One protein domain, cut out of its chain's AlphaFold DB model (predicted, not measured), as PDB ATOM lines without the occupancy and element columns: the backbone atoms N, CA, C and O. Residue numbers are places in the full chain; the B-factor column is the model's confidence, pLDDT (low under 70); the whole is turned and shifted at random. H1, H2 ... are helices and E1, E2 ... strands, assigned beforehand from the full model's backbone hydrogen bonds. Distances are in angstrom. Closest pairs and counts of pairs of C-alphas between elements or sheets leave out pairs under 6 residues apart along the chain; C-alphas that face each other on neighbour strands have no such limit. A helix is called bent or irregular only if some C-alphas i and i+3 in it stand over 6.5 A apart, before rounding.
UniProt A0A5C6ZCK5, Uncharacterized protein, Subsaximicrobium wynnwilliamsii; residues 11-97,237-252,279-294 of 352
ATOM      1  N   SER A  11     319.577 352.943 227.641       75.69
ATOM      2  CA  SER A  11     320.508 352.106 228.409       75.69
ATOM      3  C   SER A  11     320.474 350.622 228.019       75.69
ATOM      4  O   SER A  11     321.465 349.926 228.204       75.69
ATOM      5  N   ASN A  12     319.389 350.134 227.402       77.62
ATOM      6  CA  ASN A  12     319.333 348.767 226.869       77.62
ATOM      7  C   ASN A  12     320.195 348.575 225.607       77.62
ATOM      8  O   ASN A  12     320.451 347.439 225.215       77.62
ATOM      9  N   LEU A  13     320.577 349.662 224.927       74.12
ATOM     10  CA  LEU A  13     321.405 349.634 223.718       74.12
ATOM     11  C   LEU A  13     322.854 350.031 223.991       74.12
ATOM     12  O   LEU A  13     323.761 349.481 223.369       74.12
ATOM     13  N   ILE A  14     323.062 351.006 224.875       70.19
ATOM     14  CA  ILE A  14     324.381 351.555 225.186       70.19
ATOM     15  C   ILE A  14     324.659 351.309 226.664       70.19
ATOM     16  O   ILE A  14     324.114 351.991 227.531       70.19
ATOM     17  N   GLY A  15     325.528 350.333 226.925       65.69
ATOM     18  CA  GLY A  15     326.090 350.105 228.248       65.69
ATOM     19  C   GLY A  15     327.073 351.216 228.614       65.69
ATOM     20  O   GLY A  15     328.004 351.514 227.861       65.69
ATOM     21  N   THR A  16     326.850 351.841 229.767       59.38
ATOM     22  CA  THR A  16     327.642 352.953 230.327       59.38
ATOM     23  C   THR A  16     329.122 352.610 230.520       59.38
ATOM     24  O   THR A  16     329.981 353.486 230.502       59.38
ATOM     25  N   GLU A  17     329.431 351.324 230.666       62.31
ATOM     26  CA  GLU A  17     330.775 350.776 230.806       62.31
ATOM     27  C   GLU A  17     331.633 350.937 229.547       62.31
ATOM     28  O   GLU A  17     332.856 350.932 229.648       62.31
ATOM     29  N   ASN A  18     331.008 351.137 228.382       57.38
ATOM     30  CA  ASN A  18     331.696 351.278 227.097       57.38
ATOM     31  C   ASN A  18     331.887 352.747 226.672       57.38
ATOM     32  O   ASN A  18     332.333 353.008 225.555       57.38
ATOM     33  N   LEU A  19     331.514 353.712 227.522       54.44
ATOM     34  CA  LEU A  19     331.632 355.143 227.235       54.44
ATOM     35  C   LEU A  19     332.857 355.759 227.941       54.44
ATOM     36  O   LEU A  19     333.101 355.446 229.108       54.44
ATOM     37  N   PRO A  20     333.593 356.687 227.297       47.00
ATOM     38  CA  PRO A  20     334.650 357.457 227.954       47.00
ATOM     39  C   PRO A  20     334.113 358.276 229.139       47.00
ATOM     40  O   PRO A  20     333.018 358.839 229.056       47.00
ATOM     41  N   GLU A  21     334.901 358.421 230.210       58.59
ATOM     42  CA  GLU A  21     334.502 359.103 231.459       58.59
ATOM     43  C   GLU A  21     333.862 360.504 231.292       58.59
ATOM     44  O   GLU A  21     332.842 360.775 231.939       58.59
ATOM     45  N   PRO A  22     334.340 361.388 230.388       43.56
ATOM     46  CA  PRO A  22     333.698 362.686 230.170       43.56
ATOM     47  C   PRO A  22     332.241 362.577 229.688       43.56
ATOM     48  O   PRO A  22     331.404 363.399 230.054       43.56
ATOM     49  N   ILE A  23     331.927 361.555 228.885       45.06
ATOM     50  CA  ILE A  23     330.600 361.337 228.286       45.06
ATOM     51  C   ILE A  23     329.716 360.527 229.233       45.06
ATOM     52  O   ILE A  23     328.530 360.819 229.375       45.06
ATOM     53  N   LYS A  24     330.300 359.543 229.915       62.66
ATOM     54  CA  LYS A  24     329.621 358.643 230.847       62.66
ATOM     55  C   LYS A  24     328.893 359.402 231.958       62.66
ATOM     56  O   LYS A  24     327.692 359.233 232.131       62.66
ATOM     57  N   SER A  25     329.569 360.357 232.601       63.78
ATOM     58  CA  SER A  25     328.975 361.180 233.668       63.78
ATOM     59  C   SER A  25     327.794 362.057 233.216       63.78
ATOM     60  O   SER A  25     326.908 362.374 234.017       63.78
ATOM     61  N   ALA A  26     327.768 362.473 231.946       56.25
ATOM     62  CA  ALA A  26     326.651 363.205 231.352       56.25
ATOM     63  C   ALA A  26     325.522 362.253 230.941       56.25
ATOM     64  O   ALA A  26     324.356 362.551 231.197       56.25
ATOM     65  N   PHE A  27     325.872 361.105 230.357       66.31
ATOM     66  CA  PHE A  27     324.946 360.072 229.912       66.31
ATOM     67  C   PHE A  27     324.172 359.458 231.083       66.31
ATOM     68  O   PHE A  27     322.949 359.407 231.016       66.31
ATOM     69  N   ASP A  28     324.832 359.112 232.191       70.44
ATOM     70  CA  ASP A  28     324.203 358.529 233.390       70.44
ATOM     71  C   ASP A  28     323.119 359.432 233.998       70.44
ATOM     72  O   ASP A  28     322.139 358.961 234.570       70.44
ATOM     73  N   LYS A  29     323.256 360.755 233.850       66.94
ATOM     74  CA  LYS A  29     322.275 361.727 234.361       66.94
ATOM     75  C   LYS A  29     320.996 361.787 233.529       66.94
ATOM     76  O   LYS A  29     319.975 362.280 234.019       66.94
ATOM     77  N   VAL A  30     321.056 361.365 232.267       66.50
ATOM     78  CA  VAL A  30     319.952 361.507 231.306       66.50
ATOM     79  C   VAL A  30     319.411 360.167 230.816       66.50
ATOM     80  O   VAL A  30     318.241 360.113 230.452       66.50
ATOM     81  N   SER A  31     320.200 359.092 230.856       68.81
ATOM     82  CA  SER A  31     319.926 357.780 230.252       68.81
ATOM     83  C   SER A  31     318.591 357.163 230.680       68.81
ATOM     84  O   SER A  31     317.852 356.688 229.821       68.81
ATOM     85  N   ASP A  32     318.217 357.267 231.959       69.56
ATOM     86  CA  ASP A  32     316.938 356.762 232.494       69.56
ATOM     87  C   ASP A  32     315.700 357.486 231.936       69.56
ATOM     88  O   ASP A  32     314.571 357.000 232.028       69.56
ATOM     89  N   LYS A  33     315.900 358.678 231.365       73.25
ATOM     90  CA  LYS A  33     314.855 359.516 230.761       73.25
ATOM     91  C   LYS A  33     314.901 359.493 229.232       73.25
ATOM     92  O   LYS A  33     314.015 360.071 228.600       73.25
ATOM     93  N   LEU A  34     315.911 358.846 228.650       78.25
ATOM     94  CA  LEU A  34     316.076 358.684 227.211       78.25
ATOM     95  C   LEU A  34     315.490 357.342 226.779       78.25
ATOM     96  O   LEU A  34     315.960 356.278 227.178       78.25
ATOM     97  N   PHE A  35     314.481 357.392 225.918       86.25
ATOM     98  CA  PHE A  35     313.908 356.206 225.290       86.25
ATOM     99  C   PHE A  35     314.251 356.184 223.799       86.25
ATOM    100  O   PHE A  35     314.714 357.186 223.256       86.25
ATOM    101  N   TYR A  36     314.022 355.061 223.115       87.12
ATOM    102  CA  TYR A  36     314.177 354.985 221.659       87.12
ATOM    103  C   TYR A  36     313.029 354.223 220.987       87.12
ATOM    104  O   TYR A  36     312.352 353.411 221.614       87.12
ATOM    105  N   LYS A  37     312.795 354.493 219.698       85.12
ATOM    106  CA  LYS A  37     311.710 353.875 218.901       85.12
ATOM    107  C   LYS A  37     312.210 353.043 217.722       85.12
ATOM    108  O   LYS A  37     311.535 352.120 217.273       85.12
ATOM    109  N   THR A  38     313.392 353.348 217.212       83.00
ATOM    110  CA  THR A  38     314.013 352.629 216.099       83.00
ATOM    111  C   THR A  38     315.507 352.645 216.330       83.00
ATOM    112  O   THR A  38     316.041 353.683 216.710       83.00
ATOM    113  N   TYR A  39     316.147 351.497 216.148       86.81
ATOM    114  CA  TYR A  39     317.592 351.368 216.156       86.81
ATOM    115  C   TYR A  39     317.986 350.332 215.116       86.81
ATOM    116  O   TYR A  39     317.477 349.211 215.132       86.81
ATOM    117  N   TYR A  40     318.891 350.707 214.224       87.94
ATOM    118  CA  TYR A  40     319.575 349.756 213.368       87.94
ATOM    119  C   TYR A  40     321.040 350.146 213.241       87.94
ATOM    120  O   TYR A  40     321.430 351.297 213.456       87.94
ATOM    121  N   VAL A  41     321.854 349.148 212.921       87.50
ATOM    122  CA  VAL A  41     323.284 349.326 212.738       87.50
ATOM    123  C   VAL A  41     323.744 348.544 211.524       87.50
ATOM    124  O   VAL A  41     323.434 347.364 211.375       87.50
ATOM    125  N   GLU A  42     324.518 349.209 210.684       87.19
ATOM    126  CA  GLU A  42     325.274 348.582 209.612       87.19
ATOM    127  C   GLU A  42     326.747 348.628 209.990       87.19
ATOM    128  O   GLU A  42     327.272 349.681 210.353       87.19
ATOM    129  N   LYS A  43     327.417 347.477 209.953       84.75
ATOM    130  CA  LYS A  43     328.838 347.364 210.288       84.75
ATOM    131  C   LYS A  43     329.583 346.713 209.137       84.75
ATOM    132  O   LYS A  43     329.115 345.745 208.544       84.75
ATOM    133  N   SER A  44     330.769 347.232 208.865       83.88
ATOM    134  CA  SER A  44     331.768 346.560 208.032       83.88
ATOM    135  C   SER A  44     332.161 345.195 208.619       83.88
ATOM    136  O   SER A  44     332.028 344.958 209.821       83.88
ATOM    137  N   ILE A  45     332.704 344.309 207.777       77.75
ATOM    138  CA  ILE A  45     333.155 342.952 208.159       77.75
ATOM    139  C   ILE A  45     334.141 342.988 209.341       77.75
ATOM    140  O   ILE A  45     334.119 342.118 210.221       77.75
ATOM    141  N   TYR A  46     334.999 344.007 209.364       74.75
ATOM    142  CA  TYR A  46     336.024 344.189 210.388       74.75
ATOM    143  C   TYR A  46     335.556 345.064 211.556       74.75
ATOM    144  O   TYR A  46     336.234 345.120 212.575       74.75
ATOM    145  N   GLY A  47     334.394 345.714 211.446       74.62
ATOM    146  CA  GLY A  47     333.899 346.656 212.450       74.62
ATOM    147  C   GLY A  47     334.664 347.981 212.488       74.62
ATOM    148  O   GLY A  47     334.381 348.800 213.351       74.62
ATOM    149  N   ASP A  48     335.585 348.222 211.550       73.00
ATOM    150  CA  ASP A  48     336.347 349.471 211.421       73.00
ATOM    151  C   ASP A  48     335.505 350.631 210.900       73.00
ATOM    152  O   ASP A  48     335.914 351.781 210.940       73.00
ATOM    153  N   THR A  49     334.322 350.328 210.389       82.44
ATOM    154  CA  THR A  49     333.302 351.300 210.017       82.44
ATOM    155  C   THR A  49     331.947 350.809 210.498       82.44
ATOM    156  O   THR A  49     331.607 349.640 210.262       82.44
ATOM    157  N   ALA A  50     331.166 351.696 211.110       83.38
ATOM    158  CA  ALA A  50     329.756 351.447 211.362       83.38
ATOM    159  C   ALA A  50     328.897 352.697 211.187       83.38
ATOM    160  O   ALA A  50     329.331 353.825 211.421       83.38
ATOM    161  N   TYR A  51     327.648 352.449 210.818       86.88
ATOM    162  CA  TYR A  51     326.586 353.430 210.732       86.88
ATOM    163  C   TYR A  51     325.463 353.015 211.678       86.88
ATOM    164  O   TYR A  51     324.819 351.984 211.486       86.88
ATOM    165  N   HIS A  52     325.260 353.804 212.720       87.75
ATOM    166  CA  HIS A  52     324.182 353.661 213.681       87.75
ATOM    167  C   HIS A  52     323.114 354.696 213.370       87.75
ATOM    168  O   HIS A  52     323.416 355.868 213.149       87.75
ATOM    169  N   ASN A  53     321.859 354.280 213.412       88.50
ATOM    170  CA  ASN A  53     320.741 355.193 213.269       88.50
ATOM    171  C   ASN A  53     319.721 354.884 214.358       88.50
ATOM    172  O   ASN A  53     319.362 353.721 214.571       88.50
ATOM    173  N   LEU A  54     319.315 355.918 215.088       89.69
ATOM    174  CA  LEU A  54     318.400 355.794 216.206       89.69
ATOM    175  C   LEU A  54     317.458 356.990 216.299       89.69
ATOM    176  O   LEU A  54     317.846 358.123 216.045       89.69
ATOM    177  N   VAL A  55     316.225 356.748 216.731       88.56
ATOM    178  CA  VAL A  55     315.276 357.822 217.062       88.56
ATOM    179  C   VAL A  55     315.138 357.891 218.572       88.56
ATOM    180  O   VAL A  55     314.535 356.989 219.164       88.56
ATOM    181  N   LEU A  56     315.690 358.942 219.185       85.44
ATOM    182  CA  LEU A  56     315.484 359.227 220.603       85.44
ATOM    183  C   LEU A  56     314.067 359.728 220.829       85.44
ATOM    184  O   LEU A  56     313.567 360.562 220.079       85.44
ATOM    185  N   VAL A  57     313.455 359.248 221.901       85.19
ATOM    186  CA  VAL A  57     312.134 359.658 222.355       85.19
ATOM    187  C   VAL A  57     312.261 360.250 223.749       85.19
ATOM    188  O   VAL A  57     312.671 359.572 224.693       85.19
ATOM    189  N   LEU A  58     311.869 361.513 223.884       77.75
ATOM    190  CA  LEU A  58     311.712 362.178 225.175       77.75
ATOM    191  C   LEU A  58     310.222 362.291 225.493       77.75
ATOM    192  O   LEU A  58     309.411 362.601 224.618       77.75
ATOM    193  N   LYS A  59     309.861 362.049 226.754       74.00
ATOM    194  CA  LYS A  59     308.501 362.277 227.253       74.00
ATOM    195  C   LYS A  59     308.397 363.697 227.803       74.00
ATOM    196  O   LYS A  59     309.162 364.057 228.694       74.00
ATOM    197  N   GLY A  60     307.432 364.463 227.306       67.00
ATOM    198  CA  GLY A  60     307.198 365.852 227.693       67.00
ATOM    199  C   GLY A  60     307.223 366.811 226.504       67.00
ATOM    200  O   GLY A  60     307.754 366.502 225.441       67.00
ATOM    201  N   ASN A  61     306.658 367.999 226.710       60.34
ATOM    202  CA  ASN A  61     306.656 369.073 225.728       60.34
ATOM    203  C   ASN A  61     307.922 369.925 225.904       60.34
ATOM    204  O   ASN A  61     308.037 370.653 226.887       60.34
ATOM    205  N   ALA A  62     308.848 369.898 224.942       60.88
ATOM    206  CA  ALA A  62     309.812 370.986 224.770       60.88
ATOM    207  C   ALA A  62     309.122 372.050 223.921       60.88
ATOM    208  O   ALA A  62     309.279 372.096 222.702       60.88
ATOM    209  N   GLY A  63     308.255 372.824 224.570       61.88
ATOM    210  CA  GLY A  63     307.494 373.894 223.951       61.88
ATOM    211  C   GLY A  63     307.772 375.219 224.641       61.88
ATOM    212  O   GLY A  63     307.734 375.280 225.867       61.88
ATOM    213  N   ILE A  64     308.030 376.281 223.882       63.78
ATOM    214  CA  ILE A  64     308.059 377.647 224.413       63.78
ATOM    215  C   ILE A  64     306.712 378.298 224.092       63.78
ATOM    216  O   ILE A  64     306.319 378.380 222.928       63.78
ATOM    217  N   ASN A  65     305.998 378.763 225.121       66.19
ATOM    218  CA  ASN A  65     304.812 379.602 224.941       66.19
ATOM    219  C   ASN A  65     305.254 380.933 224.316       66.19
ATOM    220  O   ASN A  65     306.035 381.663 224.921       66.19
ATOM    221  N   ILE A  66     304.761 381.249 223.118       59.25
ATOM    222  CA  ILE A  66     305.121 382.492 222.421       59.25
ATOM    223  C   ILE A  66     304.172 383.618 222.843       59.25
ATOM    224  O   ILE A  66     304.613 384.698 223.223       59.25
ATOM    225  N   PHE A  67     302.861 383.352 222.819       53.38
ATOM    226  CA  PHE A  67     301.809 384.304 223.192       53.38
ATOM    227  C   PHE A  67     300.596 383.574 223.776       53.38
ATOM    228  O   PHE A  67     300.227 382.521 223.268       53.38
ATOM    229  N   GLY A  68     299.931 384.154 224.786       57.41
ATOM    230  CA  GLY A  68     298.659 383.643 225.329       57.41
ATOM    231  C   GLY A  68     298.760 382.639 226.488       57.41
ATOM    232  O   GLY A  68     297.744 382.059 226.857       57.41
ATOM    233  N   GLY A  69     299.944 382.447 227.080       65.31
ATOM    234  CA  GLY A  69     300.142 381.509 228.196       65.31
ATOM    235  C   GLY A  69     300.023 380.040 227.771       65.31
ATOM    236  O   GLY A  69     300.278 379.712 226.614       65.31
ATOM    237  N   ASP A  70     299.637 379.161 228.695       64.19
ATOM    238  CA  ASP A  70     299.590 377.704 228.469       64.19
ATOM    239  C   ASP A  70     298.524 377.266 227.442       64.19
ATOM    240  O   ASP A  70     298.687 376.253 226.753       64.19
ATOM    241  N   ASP A  71     297.479 378.081 227.267       66.81
ATOM    242  CA  ASP A  71     296.407 377.892 226.278       66.81
ATOM    243  C   ASP A  71     296.674 378.626 224.953       66.81
ATOM    244  O   ASP A  71     295.811 378.689 224.076       66.81
ATOM    245  N   GLY A  72     297.863 379.208 224.811       67.06
ATOM    246  CA  GLY A  72     298.254 380.052 223.696       67.06
ATOM    247  C   GLY A  72     298.986 379.333 222.561       67.06
ATOM    248  O   GLY A  72     298.948 378.107 222.411       67.06
ATOM    249  N   LEU A  73     299.657 380.138 221.736       67.25
ATOM    250  CA  LEU A  73     300.471 379.679 220.615       67.25
ATOM    251  C   LEU A  73     301.836 379.203 221.130       67.25
ATOM    252  O   LEU A  73     302.525 379.934 221.846       67.25
ATOM    253  N   GLN A  74     302.222 377.982 220.767       75.19
ATOM    254  CA  GLN A  74     303.415 377.310 221.296       75.19
ATOM    255  C   GLN A  74     304.399 376.970 220.178       75.19
ATOM    256  O   GLN A  74     303.994 376.411 219.163       75.19
ATOM    257  N   LEU A  75     305.687 377.258 220.377       69.50
ATOM    258  CA  LEU A  75     306.771 376.746 219.537       69.50
ATOM    259  C   LEU A  75     307.253 375.415 220.110       69.50
ATOM    260  O   LEU A  75     307.843 375.402 221.185       69.50
ATOM    261  N   LEU A  76     307.015 374.317 219.405       74.75
ATOM    262  CA  LEU A  76     307.452 372.972 219.759       74.75
ATOM    263  C   LEU A  76     308.747 372.614 219.025       74.75
ATOM    264  O   LEU A  76     308.892 372.910 217.838       74.75
ATOM    265  N   PHE A  77     309.648 371.919 219.717       72.62
ATOM    266  CA  PHE A  77     310.870 371.357 219.144       72.62
ATOM    267  C   PHE A  77     310.702 369.850 218.934       72.62
ATOM    268  O   PHE A  77     310.385 369.127 219.874       72.62
ATOM    269  N   ASN A  78     310.933 369.386 217.706       78.19
ATOM    270  CA  ASN A  78     310.877 367.993 217.260       78.19
ATOM    271  C   ASN A  78     309.628 367.224 217.741       78.19
ATOM    272  O   ASN A  78     309.775 366.166 218.354       78.19
ATOM    273  N   PRO A  79     308.398 367.724 217.493       76.12
ATOM    274  CA  PRO A  79     307.195 367.040 217.958       76.12
ATOM    275  C   PRO A  79     307.128 365.620 217.385       76.12
ATOM    276  O   PRO A  79     307.273 365.411 216.180       76.12
ATOM    277  N   GLY A  80     306.939 364.644 218.268       73.69
ATOM    278  CA  GLY A  80     306.850 363.237 217.912       73.69
ATOM    279  C   GLY A  80     305.524 362.863 217.254       73.69
ATOM    280  O   GLY A  80     304.581 363.646 217.164       73.69
ATOM    281  N   THR A  81     305.442 361.612 216.810       71.19
ATOM    282  CA  THR A  81     304.230 361.033 216.200       71.19
ATOM    283  C   THR A  81     303.105 360.785 217.206       71.19
ATOM    284  O   THR A  81     301.957 360.580 216.820       71.19
ATOM    285  N   SER A  82     303.427 360.790 218.500       70.81
ATOM    286  CA  SER A  82     302.473 360.687 219.600       70.81
ATOM    287  C   SER A  82     302.346 362.030 220.309       70.81
ATOM    288  O   SER A  82     303.291 362.814 220.365       70.81
ATOM    289  N   ALA A  83     301.179 362.295 220.895       68.12
ATOM    290  CA  ALA A  83     300.996 363.496 221.698       68.12
ATOM    291  C   ALA A  83     302.015 363.545 222.853       68.12
ATOM    292  O   ALA A  83     302.238 362.540 223.532       68.12
ATOM    293  N   ASN A  84     302.576 364.733 223.108       72.88
ATOM    294  CA  ASN A  84     303.477 365.007 224.235       72.88
ATOM    295  C   ASN A  84     304.794 364.199 224.217       72.88
ATOM    296  O   ASN A  84     305.351 363.871 225.272       72.88
ATOM    297  N   THR A  85     305.289 363.854 223.024       75.69
ATOM    298  CA  THR A  85     306.627 363.283 222.832       75.69
ATOM    299  C   THR A  85     307.477 364.153 221.917       75.69
ATOM    300  O   THR A  85     306.963 364.887 221.073       75.69
ATOM    301  N   ILE A  86     308.794 364.051 222.088       80.06
ATOM    302  CA  ILE A  86     309.791 364.628 221.185       80.06
ATOM    303  C   ILE A  86     310.536 363.465 220.545       80.06
ATOM    304  O   ILE A  86     311.035 362.601 221.270       80.06
ATOM    305  N   GLU A  87     310.612 363.438 219.216       85.69
ATOM    306  CA  GLU A  87     311.346 362.420 218.457       85.69
ATOM    307  C   GLU A  87     312.562 363.062 217.774       85.69
ATOM    308  O   GLU A  87     312.414 363.916 216.902       85.69
ATOM    309  N   ILE A  88     313.774 362.666 218.174       84.69
ATOM    310  CA  ILE A  88     315.035 363.204 217.644       84.69
ATOM    311  C   ILE A  88     315.755 362.091 216.874       84.69
ATOM    312  O   ILE A  88     316.330 361.198 217.504       84.69
ATOM    313  N   PRO A  89     315.728 362.107 215.531       86.25
ATOM    314  CA  PRO A  89     316.474 361.155 214.724       86.25
ATOM    315  C   PRO A  89     317.960 361.524 214.715       86.25
ATOM    316  O   PRO A  89     318.347 362.633 214.335       86.25
ATOM    317  N   ILE A  90     318.785 360.575 215.141       85.94
ATOM    318  CA  ILE A  90     320.233 360.692 215.259       85.94
ATOM    319  C   ILE A  90     320.877 359.630 214.375       85.94
ATOM    320  O   ILE A  90     320.604 358.438 214.523       85.94
ATOM    321  N   ALA A  91     321.784 360.059 213.505       87.12
ATOM    322  CA  ALA A  91     322.745 359.173 212.869       87.12
ATOM    323  C   ALA A  91     324.124 359.370 213.482       87.12
ATOM    324  O   ALA A  91     324.566 360.495 213.695       87.12
ATOM    325  N   LEU A  92     324.812 358.265 213.724       83.75
ATOM    326  CA  LEU A  92     326.205 358.229 214.128       83.75
ATOM    327  C   LEU A  92     326.950 357.356 213.127       83.75
ATOM    328  O   LEU A  92     326.660 356.173 212.973       83.75
ATOM    329  N   TYR A  93     327.941 357.935 212.480       84.38
ATOM    330  CA  TYR A  93     328.912 357.227 211.674       84.38
ATOM    331  C   TYR A  93     330.252 357.256 212.396       84.38
ATOM    332  O   TYR A  93     330.677 358.305 212.883       84.38
ATOM    333  N   TYR A  94     330.940 356.122 212.436       78.06
ATOM    334  CA  TYR A  94     332.354 356.117 212.774       78.06
ATOM    335  C   TYR A  94     333.156 355.312 211.767       78.06
ATOM    336  O   TYR A  94     332.682 354.323 211.200       78.06
ATOM    337  N   ARG A  95     334.409 355.724 211.607       80.50
ATOM    338  CA  ARG A  95     335.458 354.993 210.918       80.50
ATOM    339  C   ARG A  95     336.721 355.027 211.768       80.50
ATOM    340  O   ARG A  95     337.303 356.087 211.973       80.50
ATOM    341  N   LEU A  96     337.136 353.857 212.231       75.69
ATOM    342  CA  LEU A  96     338.360 353.611 212.979       75.69
ATOM    343  C   LEU A  96     339.162 352.524 212.239       75.69
ATOM    344  O   LEU A  96     339.031 351.342 212.566       75.69
ATOM    345  N   PRO A  97     339.937 352.902 211.200       74.50
ATOM    346  CA  PRO A  97     340.589 351.962 210.285       74.50
ATOM    347  C   PRO A  97     341.458 350.922 210.989       74.50
ATOM    348  O   PRO A  97     341.510 349.770 210.556       74.50
ATOM    349  N   ILE A 237     334.660 360.420 213.398       74.31
ATOM    350  CA  ILE A 237     333.306 360.332 213.934       74.31
ATOM    351  C   ILE A 237     332.478 361.434 213.292       74.31
ATOM    352  O   ILE A 237     332.895 362.591 213.249       74.31
ATOM    353  N   SER A 238     331.295 361.061 212.823       76.81
ATOM    354  CA  SER A 238     330.299 361.986 212.312       76.81
ATOM    355  C   SER A 238     328.964 361.730 213.002       76.81
ATOM    356  O   SER A 238     328.501 360.592 213.078       76.81
ATOM    357  N   VAL A 239     328.350 362.778 213.538       79.62
ATOM    358  CA  VAL A 239     327.056 362.736 214.221       79.62
ATOM    359  C   VAL A 239     326.119 363.690 213.511       79.62
ATOM    360  O   VAL A 239     326.439 364.862 213.354       79.62
ATOM    361  N   ALA A 240     324.944 363.212 213.124       82.00
ATOM    362  CA  ALA A 240     323.916 364.038 212.518       82.00
ATOM    363  C   ALA A 240     322.629 363.982 213.337       82.00
ATOM    364  O   ALA A 240     322.077 362.906 213.571       82.00
ATOM    365  N   LEU A 241     322.101 365.149 213.696       80.75
ATOM    366  CA  LEU A 241     320.678 365.315 213.961       80.75
ATOM    367  C   LEU A 241     319.999 365.430 212.599       80.75
ATOM    368  O   LEU A 241     320.102 366.464 211.941       80.75
ATOM    369  N   GLN A 242     319.354 364.355 212.151       76.38
ATOM    370  CA  GLN A 242     318.870 364.246 210.769       76.38
ATOM    371  C   GLN A 242     317.757 365.243 210.454       76.38
ATOM    372  O   GLN A 242     317.587 365.642 209.307       76.38
ATOM    373  N   SER A 243     317.008 365.669 211.465       74.69
ATOM    374  CA  SER A 243     315.991 366.694 211.296       74.69
ATOM    375  C   SER A 243     315.825 367.492 212.576       74.69
ATOM    376  O   SER A 243     315.550 366.924 213.638       74.69
ATOM    377  N   LEU A 244     315.928 368.808 212.451       71.06
ATOM    378  CA  LEU A 244     315.426 369.760 213.421       71.06
ATOM    379  C   LEU A 244     314.079 370.275 212.911       71.06
ATOM    380  O   LEU A 244     314.000 371.202 212.113       71.06
ATOM    381  N   ASN A 245     313.004 369.640 213.355       74.44
ATOM    382  CA  ASN A 245     311.644 370.069 213.088       74.44
ATOM    383  C   ASN A 245     311.209 371.036 214.187       74.44
ATOM    384  O   ASN A 245     311.214 370.699 215.365       74.44
ATOM    385  N   LEU A 246     310.795 372.232 213.816       74.06
ATOM    386  CA  LEU A 246     310.045 373.137 214.670       74.06
ATOM    387  C   LEU A 246     308.564 372.997 214.338       74.06
ATOM    388  O   LEU A 246     308.206 372.636 213.220       74.06
ATOM    389  N   ALA A 247     307.679 373.289 215.282       76.38
ATOM    390  CA  ALA A 247     306.266 373.428 214.969       76.38
ATOM    391  C   ALA A 247     305.614 374.552 215.759       76.38
ATOM    392  O   ALA A 247     305.799 374.652 216.965       76.38
ATOM    393  N   LEU A 248     304.801 375.367 215.095       75.62
ATOM    394  CA  LEU A 248     303.876 376.273 215.762       75.62
ATOM    395  C   LEU A 248     302.566 375.529 216.011       75.62
ATOM    396  O   LEU A 248     301.851 375.174 215.073       75.62
ATOM    397  N   ALA A 249     302.260 375.280 217.280       83.00
ATOM    398  CA  ALA A 249     301.004 374.691 217.705       83.00
ATOM    399  C   ALA A 249     299.971 375.787 217.962       83.00
ATOM    400  O   ALA A 249     300.146 376.643 218.835       83.00
ATOM    401  N   PHE A 250     298.878 375.736 217.205       84.81
ATOM    402  CA  PHE A 250     297.779 376.680 217.323       84.81
ATOM    403  C   PHE A 250     296.773 376.211 218.375       84.81
ATOM    404  O   PHE A 250     296.440 375.020 218.434       84.81
ATOM    405  N   PRO A 251     296.239 377.131 219.189       84.12
ATOM    406  CA  PRO A 251     295.174 376.796 220.118       84.12
ATOM    407  C   PRO A 251     293.882 376.441 219.364       84.12
ATOM    408  O   PRO A 251     293.601 376.963 218.282       84.12
ATOM    409  N   ARG A 252     293.072 375.538 219.938       85.69
ATOM    410  CA  ARG A 252     291.863 374.986 219.284       85.69
ATOM    411  C   ARG A 252     290.745 376.015 219.074       85.69
ATOM    412  O   ARG A 252     289.822 375.760 218.310       85.69
ATOM    413  N   SER A 279     319.210 369.529 208.836       75.38
ATOM    414  CA  SER A 279     320.033 368.668 209.683       75.38
ATOM    415  C   SER A 279     321.176 369.455 210.315       75.38
ATOM    416  O   SER A 279     321.757 370.323 209.666       75.38
ATOM    417  N   LEU A 280     321.540 369.110 211.549       69.94
ATOM    418  CA  LEU A 280     322.796 369.548 212.162       69.94
ATOM    419  C   LEU A 280     323.784 368.388 212.105       69.94
ATOM    420  O   LEU A 280     323.526 367.336 212.688       69.94
ATOM    421  N   LEU A 281     324.902 368.588 211.421       75.00
ATOM    422  CA  LEU A 281     326.009 367.649 211.326       75.00
ATOM    423  C   LEU A 281     327.164 368.130 212.207       75.00
ATOM    424  O   LEU A 281     327.452 369.321 212.278       75.00
ATOM    425  N   TYR A 282     327.849 367.197 212.849       71.06
ATOM    426  CA  TYR A 282     329.158 367.393 213.446       71.06
ATOM    427  C   TYR A 282     330.091 366.308 212.926       71.06
ATOM    428  O   TYR A 282     329.782 365.126 213.055       71.06
ATOM    429  N   ASP A 283     331.232 366.696 212.374       76.56
ATOM    430  CA  ASP A 283     332.275 365.782 211.924       76.56
ATOM    431  C   ASP A 283     333.611 366.150 212.574       76.56
ATOM    432  O   ASP A 283     333.994 367.317 212.627       76.56
ATOM    433  N   THR A 284     334.352 365.154 213.060       65.38
ATOM    434  CA  THR A 284     335.657 365.365 213.715       65.38
ATOM    435  C   THR A 284     336.697 366.075 212.840       65.38
ATOM    436  O   THR A 284     337.625 366.670 213.380       65.38
ATOM    437  N   LYS A 285     336.566 366.025 211.508       69.50
ATOM    438  CA  LYS A 285     337.479 366.671 210.559       69.50
ATOM    439  C   LYS A 285     337.006 368.065 210.155       69.50
ATOM    440  O   LYS A 285     337.836 368.956 210.005       69.50
ATOM    441  N   THR A 286     335.708 368.246 209.917       65.88
ATOM    442  CA  THR A 286     335.175 369.498 209.343       65.88
ATOM    443  C   THR A 286     334.406 370.367 210.337       65.88
ATOM    444  O   THR A 286     334.091 371.507 210.014       65.88
ATOM    445  N   GLY A 287     334.140 369.877 211.549       56.66
ATOM    446  CA  GLY A 287     333.390 370.593 212.577       56.66
ATOM    447  C   GLY A 287     331.876 370.535 212.359       56.66
ATOM    448  O   GLY A 287     331.350 369.544 211.851       56.66
ATOM    449  N   PHE A 288     331.167 371.579 212.795       59.59
ATOM    450  CA  PHE A 288     329.711 371.675 212.666       59.59
ATOM    451  C   PHE A 288     329.284 372.172 211.282       59.59
ATOM    452  O   PHE A 288     329.883 373.106 210.755       59.59
ATOM    453  N   ASP A 289     328.203 371.605 210.752       55.81
ATOM    454  CA  ASP A 289     327.589 372.020 209.490       55.81
ATOM    455  C   ASP A 289     326.053 371.902 209.542       55.81
ATOM    456  O   ASP A 289     325.506 371.073 210.273       55.81
ATOM    457  N   PHE A 290     325.347 372.728 208.768       61.88
ATOM    458  CA  PHE A 290     323.887 372.703 208.642       61.88
ATOM    459  C   PHE A 290     323.485 372.354 207.210       61.88
ATOM    460  O   PHE A 290     323.884 373.027 206.263       61.88
ATOM    461  N   ILE A 291     322.642 371.332 207.043       66.06
ATOM    462  CA  ILE A 291     322.276 370.811 205.719       66.06
ATOM    463  C   ILE A 291     320.773 370.994 205.463       66.06
ATOM    464  O   ILE A 291     319.951 370.451 206.195       66.06
ATOM    465  N   ASN A 292     320.450 371.712 204.378       62.81
ATOM    466  CA  ASN A 292     319.133 371.848 203.730       62.81
ATOM    467  C   ASN A 292     317.932 372.220 204.631       62.81
ATOM    468  O   ASN A 292     317.158 371.338 205.004       62.81
ATOM    469  N   PRO A 293     317.684 373.513 204.896       57.72
ATOM    470  CA  PRO A 293     316.399 373.966 205.418       57.72
ATOM    471  C   PRO A 293     315.352 374.144 204.302       57.72
ATOM    472  O   PRO A 293     315.684 374.194 203.118       57.72
ATOM    473  N   ASP A 294     314.098 374.324 204.718       55.97
ATOM    474  CA  ASP A 294     313.005 374.971 203.965       55.97
ATOM    475  C   ASP A 294     311.911 374.045 203.409       55.97
ATOM    476  O   ASP A 294     311.477 374.176 202.263       55.97
TER     477      ASP A 294
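Overview. This is residues 11 to 97, 237 to 252 and 279 to 294 of the 352 residues of an uncharacterized protein of Subsaximicrobium wynnwilliamsii (UniProt A0A5C6ZCK5). A long, twisted wall of six strands, E1, E2, E5, E6, E8 and E9, is extended beyond one end of its strands by a smaller sheet of three, E3, E4 and E7, and the two sheets together make the long axis. One irregular helix, H1, stands off over one face of the large sheet, with a gap between them, and comes near the sheet at its last residue, Lys 33, whose C-alpha is 6.9 A from that of Leu 58 in E2. The printed part has 119 residues with one named helix and then nine named strands along the chain, and its class is mostly strand. The large sheet has the order E1, E2, E5, E6, E8, E9 and the small one E3, E4, E7, both antiparallel throughout. The whole is loose, with a radius of gyration of the C-alphas of 17.0 A, and elongated, spanning 55 by 33 by 25 A.

Arrangement. H1, residues 21 to 33, is not on the sheet that holds E2, residues 49 to 59; their closest C-alphas, those of Lys 33 and Leu 58, are 6.9 A apart. H1 is irregular, with C-alphas 29 and 32 7.5 A apart; 4 of its 9 O i to N i+4 pairs and 6 of its 10 O i to N i+3 pairs are within hydrogen-bond range. A tight link leads from H1 to E1, residues 35 to 43, an edge strand that bends by 64 degrees at residue 38. E1 and E2 form an antiparallel hairpin, with N 42 and O 51 2.9 A apart. E2 is also antiparallel to E5, residues 85 to 95, at 165 degrees, with N 52 and O 92 2.8 A apart. Between E2 and E5 along the chain comes a hairpin of the small sheet, E3, residues 63 to 67, and E4, residues 73 to 77, with N 64 and O 75 2.8 A apart. E2 and E3 are apart, though their link is tight. The closest C-alphas of E4 and E5 are those of Phe 77 and Ile 86, 7.1 A apart. E6, residues 237 to 241, is antiparallel to E5, with N 93 and O 238 2.8 A apart. E7, residues 245 to 250, is antiparallel to E4 at 161 degrees, with N 76 and O 247 2.7 A apart. E8, residues 279 to 283, is antiparallel to E6, with N 239 and O 282 2.8 A apart. E8 and E9, residues 287 to 291, form a hairpin, with N 281 and O 289 2.8 A apart, and E9 is the other edge strand of the large sheet.

Along the chain. H1 begins at C-alpha 21, at (334.502, 359.103, 231.459), and measures 19.7 A from first to last C-alpha. E1 measures 22.9 A. The longest strands by residues are E2 and E5, with 11 each, at 32.1 A and 32.3 A; E5 begins at C-alpha 85, at (306.627, 363.283, 222.832). E3 measures 11.9 A, E4 13.4 A, E6 13.6 A, E7 15.9 A, E8 12.8 A and E9 13.1 A. E9 ends at C-alpha 291, at (322.276, 370.811, 205.719).

Size, cuts and confidence. The two C-alphas farthest apart are those of Tyr 46 and Gly 68, 56.4 A. Residues 98 to 236 are not printed, and C-alphas 97 and 237 are 11.7 A apart across that cut. Residues 253 to 278 are not printed either, with 30.4 A between C-alphas 252 and 279. Of the links that are printed whole, none is long; E4 to E5, with 7 residues, is short but not tight. The mean pLDDT of the printed part is 72.8; 45 residues are under 70, among them residues 15 to 27, 60 to 73 and 284 to 294.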